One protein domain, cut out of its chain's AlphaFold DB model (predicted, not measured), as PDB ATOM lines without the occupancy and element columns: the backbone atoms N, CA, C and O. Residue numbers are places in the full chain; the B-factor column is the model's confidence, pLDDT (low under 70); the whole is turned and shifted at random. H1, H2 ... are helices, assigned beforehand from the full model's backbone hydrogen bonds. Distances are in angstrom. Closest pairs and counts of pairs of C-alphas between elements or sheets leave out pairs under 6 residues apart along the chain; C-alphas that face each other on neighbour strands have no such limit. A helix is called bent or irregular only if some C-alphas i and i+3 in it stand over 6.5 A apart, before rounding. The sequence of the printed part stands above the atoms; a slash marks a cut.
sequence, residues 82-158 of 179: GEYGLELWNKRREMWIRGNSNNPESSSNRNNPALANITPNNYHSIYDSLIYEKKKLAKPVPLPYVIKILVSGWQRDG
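Overview. This is residues 82 to 158 of the 179 residues of the protein "DUF4050 domain-containing protein" of Glomus cerebriforme (UniProt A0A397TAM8). The longest helix, H1, is an arm whose residues 82 to 96 stick out free, and the chain then turns through the short helices H2 and H3 into a small head where H4 and H5 cross at about a right angle. Together they make an open U, with H1 as one side, H2 and H3 at its base, and H4 and H5 as the other side. The printed part has 77 residues with five named helices in the order H1 to H5 and no named strand, an all-helix class. It is loose, with a radius of gyration of the C-alphas of 15.8 A, and spans 43 by 33 by 19 A.

Arrangement. H1, residues 82 to 98, touches no helix. H2, residues 104 to 109, is close to but not clearly touching H3, residues 113 to 116; their closest C-alphas, of Asn 109 and Leu 115, are 8.0 A apart. H4, residues 120 to 131, touches H5, residues 143 to 156, about perpendicular at 89 degrees; their closest C-alphas, of Tyr 123 and Ile 149, are 4.9 A apart. H4 touches H5 with residues 123 to 128 alone, and H5 touches H4 with residues 148 to 153 alone. H3 and H5 are only just apart, at 8.2 A. Every O i to N i+4 pair is within hydrogen-bond range in H1 and H5, against 6 of 8 in H4 and 0 of 2 in H2, where 2 of 3 O i to N i+3 pairs are; H3 is too short for an i+4 pair.

Along the chain. H1 starts at C-alpha 82 (7.558, -51.485, 38.875) and is 23.9 A long. H2 measures 10.4 A and H3 5.3 A. H2 is irregular, but only just, with C-alphas 106 and 109 6.51 A apart; H4, 17.0 A long, is irregular, with C-alphas 121 and 124 7.5 A apart. H5 is 20.1 A long and ends at C-alpha 156 (28.055, -25.100, 14.548).

Size, cuts and confidence. The two C-alphas farthest apart, of Gly 82 and Asn 121, are 46.3 A apart. The printed part has no cut. The link from H4 to H5, 11 residues, is long; the other three are tight. Mean pLDDT of the printed part is 80.9, with residue 82 and residues 96 to 111 under 70.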
ATOM      1  N   GLY A  82       6.571 -52.031  39.810       61.34
ATOM      2  CA  GLY A  82       7.558 -51.485  38.875       61.34
ATOM      3  C   GLY A  82       7.587 -52.145  37.490       61.34
ATOM      4  O   GLY A  82       7.897 -51.460  36.516       61.34
ATOM      5  N   GLU A  83       7.222 -53.424  37.363       70.81
ATOM      6  CA  GLU A  83       7.200 -54.122  36.068       70.81
ATOM      7  C   GLU A  83       6.077 -53.607  35.169       70.81
ATOM      8  O   GLU A  83       6.319 -53.318  33.998       70.81
ATOM      9  N   TYR A  84       4.887 -53.373  35.732       79.38
ATOM     10  CA  TYR A  84       3.748 -52.841  34.981       79.38
ATOM     11  C   TYR A  84       4.039 -51.448  34.394       79.38
ATOM     12  O   TYR A  84       3.716 -51.164  33.238       79.38
ATOM     13  N   GLY A  85       4.693 -50.571  35.165       90.75
ATOM     14  CA  GLY A  85       5.082 -49.238  34.695       90.75
ATOM     15  C   GLY A  85       6.144 -49.280  33.591       90.75
ATOM     16  O   GLY A  85       6.030 -48.564  32.591       90.75
ATOM     17  N   LEU A  86       7.154 -50.138  33.750       88.31
ATOM     18  CA  LEU A  86       8.225 -50.319  32.772       88.31
ATOM     19  C   LEU A  86       7.706 -50.924  31.461       88.31
ATOM     20  O   LEU A  86       8.057 -50.439  30.385       88.31
ATOM     21  N   GLU A  87       6.845 -51.938  31.535       90.00
ATOM     22  CA  GLU A  87       6.210 -52.551  30.366       90.00
ATOM     23  C   GLU A  87       5.360 -51.529  29.603       90.00
ATOM     24  O   GLU A  87       5.472 -51.404  28.380       90.00
ATOM     25  N   LEU A  88       4.570 -50.723  30.319       87.06
ATOM     26  CA  LEU A  88       3.750 -49.680  29.709       87.06
ATOM     27  C   LEU A  88       4.603 -48.598  29.029       87.06
ATOM     28  O   LEU A  88       4.259 -48.141  27.933       87.06
ATOM     29  N   TRP A  89       5.721 -48.200  29.648       89.31
ATOM     30  CA  TRP A  89       6.671 -47.260  29.052       89.31
ATOM     31  C   TRP A  89       7.335 -47.841  27.804       89.31
ATOM     32  O   TRP A  89       7.340 -47.184  26.763       89.31
ATOM     33  N   ASN A  90       7.828 -49.080  27.873       88.81
ATOM     34  CA  ASN A  90       8.450 -49.767  26.743       88.81
ATOM     35  C   ASN A  90       7.472 -49.886  25.572       88.81
ATOM     36  O   ASN A  90       7.781 -49.445  24.468       88.81
ATOM     37  N   LYS A  91       6.246 -50.352  25.827       85.62
ATOM     38  CA  LYS A  91       5.192 -50.469  24.814       85.62
ATOM     39  C   LYS A  91       4.853 -49.119  24.173       85.62
ATOM     40  O   LYS A  91       4.713 -49.021  22.955       85.62
ATOM     41  N   ARG A  92       4.744 -48.048  24.970       81.44
ATOM     42  CA  ARG A  92       4.516 -46.680  24.464       81.44
ATOM     43  C   ARG A  92       5.685 -46.207  23.600       81.44
ATOM     44  O   ARG A  92       5.468 -45.680  22.510       81.44
ATOM     45  N   ARG A  93       6.912 -46.397  24.083       81.19
ATOM     46  CA  ARG A  93       8.147 -46.028  23.388       81.19
ATOM     47  C   ARG A  93       8.260 -46.753  22.052       81.19
ATOM     48  O   ARG A  93       8.589 -46.124  21.053       81.19
ATOM     49  N   GLU A  94       7.953 -48.043  22.016       81.19
ATOM     50  CA  GLU A  94       7.932 -48.831  20.786       81.19
ATOM     51  C   GLU A  94       6.947 -48.255  19.768       81.19
ATOM     52  O   GLU A  94       7.318 -48.086  18.609       81.19
ATOM     53  N   MET A  95       5.738 -47.856  20.183       72.00
ATOM     54  CA  MET A  95       4.788 -47.192  19.279       72.00
ATOM     55  C   MET A  95       5.332 -45.873  18.713       72.00
ATOM     56  O   MET A  95       5.072 -45.550  17.555       72.00
ATOM     57  N   TRP A  96       6.090 -45.109  19.504       69.00
ATOM     58  CA  TRP A  96       6.695 -43.850  19.057       69.00
ATOM     59  C   TRP A  96       7.862 -44.054  18.092       69.00
ATOM     60  O   TRP A  96       7.990 -43.307  17.124       69.00
ATOM     61  N   ILE A  97       8.716 -45.048  18.350       69.38
ATOM     62  CA  ILE A  97       9.949 -45.269  17.580       69.38
ATOM     63  C   ILE A  97       9.684 -46.084  16.314       69.38
ATOM     64  O   ILE A  97      10.293 -45.815  15.280       69.38
ATOM     65  N   ARG A  98       8.789 -47.078  16.370       63.25
ATOM     66  CA  ARG A  98       8.601 -48.030  15.266       63.25
ATOM     67  C   ARG A  98       8.042 -47.364  14.015       63.25
ATOM     68  O   ARG A  98       8.286 -47.855  12.915       63.25
ATOM     69  N   GLY A  99       7.311 -46.254  14.168       58.25
ATOM     70  CA  GLY A  99       6.515 -45.691  13.087       58.25
ATOM     71  C   GLY A  99       5.484 -46.713  12.598       58.25
ATOM     72  O   GLY A  99       5.588 -47.920  12.817       58.25
ATOM     73  N   ASN A 100       4.427 -46.259  11.945       57.62
ATOM     74  CA  ASN A 100       3.393 -47.176  11.484       57.62
ATOM     75  C   ASN A 100       3.843 -47.902  10.197       57.62
ATOM     76  O   ASN A 100       3.313 -47.682   9.119       57.62
ATOM     77  N   SER A 101       4.865 -48.756  10.270       53.62
ATOM     78  CA  SER A 101       5.488 -49.370   9.086       53.62
ATOM     79  C   SER A 101       4.547 -50.280   8.273       53.62
ATOM     80  O   SER A 101       4.889 -50.646   7.153       53.62
ATOM     81  N   ASN A 102       3.363 -50.609   8.809       50.44
ATOM     82  CA  ASN A 102       2.359 -51.481   8.190       50.44
ATOM     83  C   ASN A 102       1.107 -50.736   7.687       50.44
ATOM     84  O   ASN A 102       0.226 -51.366   7.109       50.44
ATOM     85  N   ASN A 103       0.999 -49.420   7.901       49.28
ATOM     86  CA  ASN A 103      -0.108 -48.624   7.370       49.28
ATOM     87  C   ASN A 103       0.348 -47.874   6.113       49.28
ATOM     88  O   ASN A 103       1.305 -47.097   6.186       49.28
ATOM     89  N   PRO A 104      -0.333 -48.040   4.969       50.62
ATOM     90  CA  PRO A 104      -0.060 -47.243   3.781       50.62
ATOM     91  C   PRO A 104      -0.233 -45.728   4.005       50.62
ATOM     92  O   PRO A 104       0.362 -44.967   3.253       50.62
ATOM     93  N   GLU A 105      -0.914 -45.237   5.048       49.78
ATOM     94  CA  GLU A 105      -0.895 -43.799   5.397       49.78
ATOM     95  C   GLU A 105       0.462 -43.293   5.913       49.78
ATOM     96  O   GLU A 105       0.739 -42.098   5.853       49.78
ATOM     97  N   SER A 106       1.372 -44.161   6.350       49.66
ATOM     98  CA  SER A 106       2.752 -43.770   6.697       49.66
ATOM     99  C   SER A 106       3.559 -43.349   5.475       49.66
ATOM    100  O   SER A 106       4.560 -42.640   5.592       49.66
ATOM    101  N   SER A 107       3.089 -43.733   4.284       50.81
ATOM    102  CA  SER A 107       3.578 -43.205   3.013       50.81
ATOM    103  C   SER A 107       3.188 -41.738   2.783       50.81
ATOM    104  O   SER A 107       3.713 -41.119   1.861       50.81
ATOM    105  N   SER A 108       2.355 -41.135   3.645       55.22
ATOM    106  CA  SER A 108       1.968 -39.718   3.564       55.22
ATOM    107  C   SER A 108       3.178 -38.773   3.628       55.22
ATOM    108  O   SER A 108       3.172 -37.697   3.031       55.22
ATOM    109  N   ASN A 109       4.289 -39.204   4.244       57.38
ATOM    110  CA  ASN A 109       5.531 -38.428   4.229       57.38
ATOM    111  C   ASN A 109       6.360 -38.587   2.943       57.38
ATOM    112  O   ASN A 109       7.207 -37.747   2.668       57.38
ATOM    113  N   ARG A 110       6.115 -39.616   2.121       62.56
ATOM    114  CA  ARG A 110       6.884 -39.883   0.889       62.56
ATOM    115  C   ARG A 110       6.747 -38.748  -0.132       62.56
ATOM    116  O   ARG A 110       7.692 -38.465  -0.855       62.56
ATOM    117  N   ASN A 111       5.598 -38.069  -0.117       66.31
ATOM    118  CA  ASN A 111       5.297 -36.897  -0.944       66.31
ATOM    119  C   ASN A 111       5.341 -35.583  -0.148       66.31
ATOM    120  O   ASN A 111       4.782 -34.578  -0.587       66.31
ATOM    121  N   ASN A 112       5.935 -35.563   1.050       73.38
ATOM    122  CA  ASN A 112       6.010 -34.334   1.825       73.38
ATOM    123  C   ASN A 112       7.051 -33.391   1.190       73.38
ATOM    124  O   ASN A 112       8.249 -33.676   1.263       73.38
ATOM    125  N   PRO A 113       6.635 -32.242   0.617       74.69
ATOM    126  CA  PRO A 113       7.562 -31.307  -0.019       74.69
ATOM    127  C   PRO A 113       8.569 -30.719   0.977       74.69
ATOM    128  O   PRO A 113       9.634 -30.260   0.576       74.69
ATOM    129  N   ALA A 114       8.275 -30.766   2.284       73.81
ATOM    130  CA  ALA A 114       9.224 -30.355   3.309       73.81
ATOM    131  C   ALA A 114      10.486 -31.229   3.315       73.81
ATOM    132  O   ALA A 114      11.547 -30.716   3.637       73.81
ATOM    133  N   LEU A 115      10.408 -32.508   2.919       80.31
ATOM    134  CA  LEU A 115      11.583 -33.390   2.872       80.31
ATOM    135  C   LEU A 115      12.531 -33.046   1.726       80.31
ATOM    136  O   LEU A 115      13.740 -33.124   1.909       80.31
ATOM    137  N   ALA A 116      12.000 -32.614   0.578       78.69
ATOM    138  CA  ALA A 116      12.819 -32.127  -0.535       78.69
ATOM    139  C   ALA A 116      13.629 -30.883  -0.135       78.69
ATOM    140  O   ALA A 116      14.755 -30.688  -0.582       78.69
ATOM    141  N   ASN A 117      13.068 -30.083   0.771       81.50
ATOM    142  CA  ASN A 117      13.708 -28.903   1.326       81.50
ATOM    143  C   ASN A 117      14.600 -29.203   2.538       81.50
ATOM    144  O   ASN A 117      15.049 -28.251   3.153       81.50
ATOM    145  N   ILE A 118      14.872 -30.455   2.921       85.88
ATOM    146  CA  ILE A 118      15.810 -30.775   4.012       85.88
ATOM    147  C   ILE A 118      17.080 -31.364   3.397       85.88
ATOM    148  O   ILE A 118      17.217 -32.575   3.231       85.88
ATOM    149  N   THR A 119      18.024 -30.489   3.057       88.19
ATOM    150  CA  THR A 119      19.328 -30.849   2.489       88.19
ATOM    151  C   THR A 119      20.453 -30.364   3.404       88.19
ATOM    152  O   THR A 119      20.270 -29.389   4.127       88.19
ATOM    153  N   PRO A 120      21.638 -30.996   3.404       88.38
ATOM    154  CA  PRO A 120      22.740 -30.567   4.271       88.38
ATOM    155  C   PRO A 120      23.050 -29.065   4.174       88.38
ATOM    156  O   PRO A 120      23.323 -28.422   5.184       88.38
ATOM    157  N   ASN A 121      22.904 -28.489   2.977       91.31
ATOM    158  CA  ASN A 121      23.154 -27.074   2.702       91.31
ATOM    159  C   ASN A 121      22.214 -26.123   3.457       91.31
ATOM    160  O   ASN A 121      22.564 -24.964   3.654       91.31
ATOM    161  N   ASN A 122      21.026 -26.579   3.861       92.31
ATOM    162  CA  ASN A 122      20.035 -25.745   4.537       92.31
ATOM    163  C   ASN A 122      19.745 -26.170   5.979       92.31
ATOM    164  O   ASN A 122      18.893 -25.560   6.625       92.31
ATOM    165  N   TYR A 123      20.479 -27.145   6.525       94.12
ATOM    166  CA  TYR A 123      20.295 -27.563   7.913       94.12
ATOM    167  C   TYR A 123      20.478 -26.409   8.897       94.12
ATOM    168  O   TYR A 123      19.677 -26.276   9.812       94.12
ATOM    169  N   HIS A 124      21.470 -25.545   8.690       94.69
ATOM    170  CA  HIS A 124      21.697 -24.399   9.572       94.69
ATOM    171  C   HIS A 124      20.531 -23.407   9.551       94.69
ATOM    172  O   HIS A 124      20.051 -23.016  10.607       94.69
ATOM    173  N   SER A 125      20.003 -23.075   8.372       93.94
ATOM    174  CA  SER A 125      18.844 -22.183   8.261       93.94
ATOM    175  C   SER A 125      17.589 -22.789   8.891       93.94
ATOM    176  O   SER A 125      16.839 -22.096   9.572       93.94
ATOM    177  N   ILE A 126      17.360 -24.094   8.702       92.81
ATOM    178  CA  ILE A 126      16.221 -24.780   9.324       92.81
ATOM    179  C   ILE A 126      16.398 -24.839  10.843       92.81
ATOM    180  O   ILE A 126      15.435 -24.621  11.576       92.81
ATOM    181  N   TYR A 127      17.614 -25.103  11.324       94.88
ATOM    182  CA  TYR A 127      17.947 -25.058  12.744       94.88
ATOM    183  C   TYR A 127      17.648 -23.679  13.333       94.88
ATOM    184  O   TYR A 127      16.996 -23.599  14.373       94.88
ATOM    185  N   ASP A 128      18.028 -22.607  12.637       95.62
ATOM    186  CA  ASP A 128      17.796 -21.250  13.121       95.62
ATOM    187  C   ASP A 128      16.302 -20.946  13.265       95.62
ATOM    188  O   ASP A 128      15.854 -20.484  14.319       95.62
ATOM    189  N   SER A 129      15.500 -21.326  12.269       93.81
ATOM    190  CA  SER A 129      14.050 -21.170  12.349       93.81
ATOM    191  C   SER A 129      13.407 -22.036  13.440       93.81
ATOM    192  O   SER A 129      12.439 -21.618  14.075       93.81
ATOM    193  N   LEU A 130      13.912 -23.247  13.685       93.00
ATOM    194  CA  LEU A 130      13.363 -24.142  14.709       93.00
ATOM    195  C   LEU A 130      13.727 -23.705  16.133       93.00
ATOM    196  O   LEU A 130      12.879 -23.773  17.023       93.00
ATOM    197  N   ILE A 131      14.972 -23.285  16.354       94.12
ATOM    198  CA  ILE A 131      15.534 -23.069  17.692       94.12
ATOM    199  C   ILE A 131      15.492 -21.598  18.096       94.12
ATOM    200  O   ILE A 131      14.983 -21.285  19.175       94.12
ATOM    201  N   TYR A 132      15.970 -20.694  17.239       92.69
ATOM    202  CA  TYR A 132      16.011 -19.263  17.548       92.69
ATOM    203  C   TYR A 132      14.663 -18.592  17.276       92.69
ATOM    204  O   TYR A 132      14.142 -17.891  18.142       92.69
ATOM    205  N   GLU A 133      14.047 -18.860  16.120       93.19
ATOM    206  CA  GLU A 133      12.736 -18.280  15.777       93.19
ATOM    207  C   GLU A 133      11.551 -19.053  16.391       93.19
ATOM    208  O   GLU A 133      10.416 -18.578  16.352       93.19
ATOM    209  N   LYS A 134      11.788 -20.247  16.959       91.06
ATOM    210  CA  LYS A 134      10.763 -21.136  17.552       91.06
ATOM    211  C   LYS A 134       9.596 -21.451  16.606       91.06
ATOM    212  O   LYS A 134       8.459 -21.679  17.036       91.06
ATOM    213  N   LYS A 135       9.861 -21.477  15.302       92.38
ATOM    214  CA  LYS A 135       8.861 -21.735  14.272       92.38
ATOM    215  C   LYS A 135       8.518 -23.221  14.228       92.38
ATOM    216  O   LYS A 135       9.387 -24.087  14.231       92.38
ATOM    217  N   LYS A 136       7.224 -23.533  14.158       88.19
ATOM    218  CA  LYS A 136       6.751 -24.918  14.023       88.19
ATOM    219  C   LYS A 136       6.905 -25.404  12.583       88.19
ATOM    220  O   LYS A 136       6.718 -24.644  11.632       88.19
ATOM    221  N   LEU A 137       7.188 -26.694  12.428       84.94
ATOM    222  CA  LEU A 137       7.183 -27.348  11.122       84.94
ATOM    223  C   LEU A 137       5.762 -27.339  10.548       84.94
ATOM    224  O   LEU A 137       4.819 -27.773  11.205       84.94
ATOM    225  N   ALA A 138       5.621 -26.866   9.309       83.31
ATOM    226  CA  ALA A 138       4.323 -26.782   8.635       83.31
ATOM    227  C   ALA A 138       3.705 -28.161   8.352       83.31
ATOM    228  O   ALA A 138       2.488 -28.292   8.250       83.31
ATOM    229  N   LYS A 139       4.544 -29.195   8.221       82.19
ATOM    230  CA  LYS A 139       4.132 -30.591   8.065       82.19
ATOM    231  C   LYS A 139       4.934 -31.482   9.011       82.19
ATOM    232  O   LYS A 139       6.093 -31.165   9.281       82.19
ATOM    233  N   PRO A 140       4.365 -32.606   9.476       81.00
ATOM    234  CA  PRO A 140       5.103 -33.582  10.268       81.00
ATOM    235  C   PRO A 140       6.309 -34.110   9.481       81.00
ATOM    236  O   PRO A 140       6.147 -34.697   8.413       81.00
ATOM    237  N   VAL A 141       7.517 -33.902  10.000       83.56
ATOM    238  CA  VAL A 141       8.768 -34.408   9.414       83.56
ATOM    239  C   VAL A 141       9.209 -35.644  10.202       83.56
ATOM    240  O   VAL A 141       9.114 -35.626  11.432       83.56
ATOM    241  N   PRO A 142       9.701 -36.715   9.551       84.44
ATOM    242  CA  PRO A 142      10.238 -37.862  10.263       84.44
ATOM    243  C   PRO A 142      11.403 -37.439  11.155       84.44
ATOM    244  O   PRO A 142      12.328 -36.747  10.721       84.44
ATOM    245  N   LEU A 143      11.371 -37.911  12.399       84.81
ATOM    246  CA  LEU A 143      12.339 -37.552  13.431       84.81
ATOM    247  C   LEU A 143      13.818 -37.691  12.999       84.81
ATOM    248  O   LEU A 143      14.586 -36.786  13.323       84.81
ATOM    249  N   PRO A 144      14.241 -38.714  12.220       85.62
ATOM    250  CA  PRO A 144      15.638 -38.836  11.791       85.62
ATOM    251  C   PRO A 144      16.188 -37.617  11.038       85.62
ATOM    252  O   PRO A 144      17.369 -37.303  11.165       85.62
ATOM    253  N   TYR A 145      15.357 -36.908  10.269       87.50
ATOM    254  CA  TYR A 145      15.785 -35.694   9.564       87.50
ATOM    255  C   TYR A 145      15.984 -34.527  10.527       87.50
ATOM    256  O   TYR A 145      16.972 -33.805  10.429       87.50
ATOM    257  N   VAL A 146      15.068 -34.374  11.485       90.31
ATOM    258  CA  VAL A 146      15.146 -33.324  12.506       90.31
ATOM    259  C   VAL A 146      16.390 -33.516  13.368       90.31
ATOM    260  O   VAL A 146      17.100 -32.552  13.621       90.31
ATOM    261  N   ILE A 147      16.719 -34.757  13.742       92.06
ATOM    262  CA  ILE A 147      17.945 -35.059  14.496       92.06
ATOM    263  C   ILE A 147      19.189 -34.574  13.737       92.06
ATOM    264  O   ILE A 147      20.037 -33.919  14.333       92.06
ATOM    265  N   LYS A 148      19.285 -34.821  12.423       91.50
ATOM    266  CA  LYS A 148      20.424 -34.353  11.609       91.50
ATOM    267  C   LYS A 148      20.556 -32.827  11.599       91.50
ATOM    268  O   LYS A 148      21.667 -32.318  11.686       91.50
ATOM    269  N   ILE A 149      19.429 -32.119  11.519       93.81
ATOM    270  CA  ILE A 149      19.380 -30.651  11.580       93.81
ATOM    271  C   ILE A 149      19.842 -30.141  12.952       93.81
ATOM    272  O   ILE A 149      20.613 -29.190  13.034       93.81
ATOM    273  N   LEU A 150      19.386 -30.771  14.037       94.44
ATOM    274  CA  LEU A 150      19.773 -30.384  15.396       94.44
ATOM    275  C   LEU A 150      21.262 -30.619  15.644       94.44
ATOM    276  O   LEU A 150      21.944 -29.725  16.137       94.44
ATOM    277  N   VAL A 151      21.778 -31.787  15.251       93.19
ATOM    278  CA  VAL A 151      23.199 -32.120  15.398       93.19
ATOM    279  C   VAL A 151      24.072 -31.129  14.632       93.19
ATOM    280  O   VAL A 151      25.045 -30.636  15.194       93.19
ATOM    281  N   SER A 152      23.723 -30.775  13.390       92.19
ATOM    282  CA  SER A 152      24.524 -29.812  12.623       92.19
ATOM    283  C   SER A 152      24.498 -28.406  13.233       92.19
ATOM    284  O   SER A 152      25.525 -27.727  13.251       92.19
ATOM    285  N   GLY A 153      23.359 -27.970  13.777       93.62
ATOM    286  CA  GLY A 153      23.254 -26.717  14.522       93.62
ATOM    287  C   GLY A 153      24.096 -26.723  15.795       93.62
ATOM    288  O   GLY A 153      24.896 -25.817  16.005       93.62
ATOM    289  N   TRP A 154      24.025 -27.784  16.600       94.25
ATOM    290  CA  TRP A 154      24.840 -27.896  17.811       94.25
ATOM    291  C   TRP A 154      26.339 -28.024  17.524       94.25
ATOM    292  O   TRP A 154      27.151 -27.513  18.293       94.25
ATOM    293  N   GLN A 155      26.727 -28.658  16.415       92.50
ATOM    294  CA  GLN A 155      28.121 -28.693  15.957       92.50
ATOM    295  C   GLN A 155      28.618 -27.310  15.518       92.50
ATOM    296  O   GLN A 155      29.789 -26.984  15.730       92.50
ATOM    297  N   ARG A 156      27.750 -26.494  14.905       93.00
ATOM    298  CA  ARG A 156      28.055 -25.100  14.548       93.00
ATOM    299  C   ARG A 156      28.202 -24.235  15.798       93.00
ATOM    300  O   ARG A 156      29.163 -23.481  15.891       93.00
ATOM    301  N   ASP A 157      27.290 -24.393  16.751       91.88
ATOM    302  CA  ASP A 157      27.244 -23.610  17.988       91.88
ATOM    303  C   ASP A 157      28.315 -24.068  19.010       91.88
ATOM    304  O   ASP A 157      28.485 -23.451  20.058       91.88
ATOM    305  N   GLY A 158      29.058 -25.146  18.716       89.50
ATOM    306  CA  GLY A 158      30.131 -25.680  19.568       89.50
ATOM    307  C   GLY A 158      29.644 -26.464  20.791       89.50
ATOM    308  O   GLY A 158      30.448 -26.841  21.636       89.50
TER     309      GLY A 158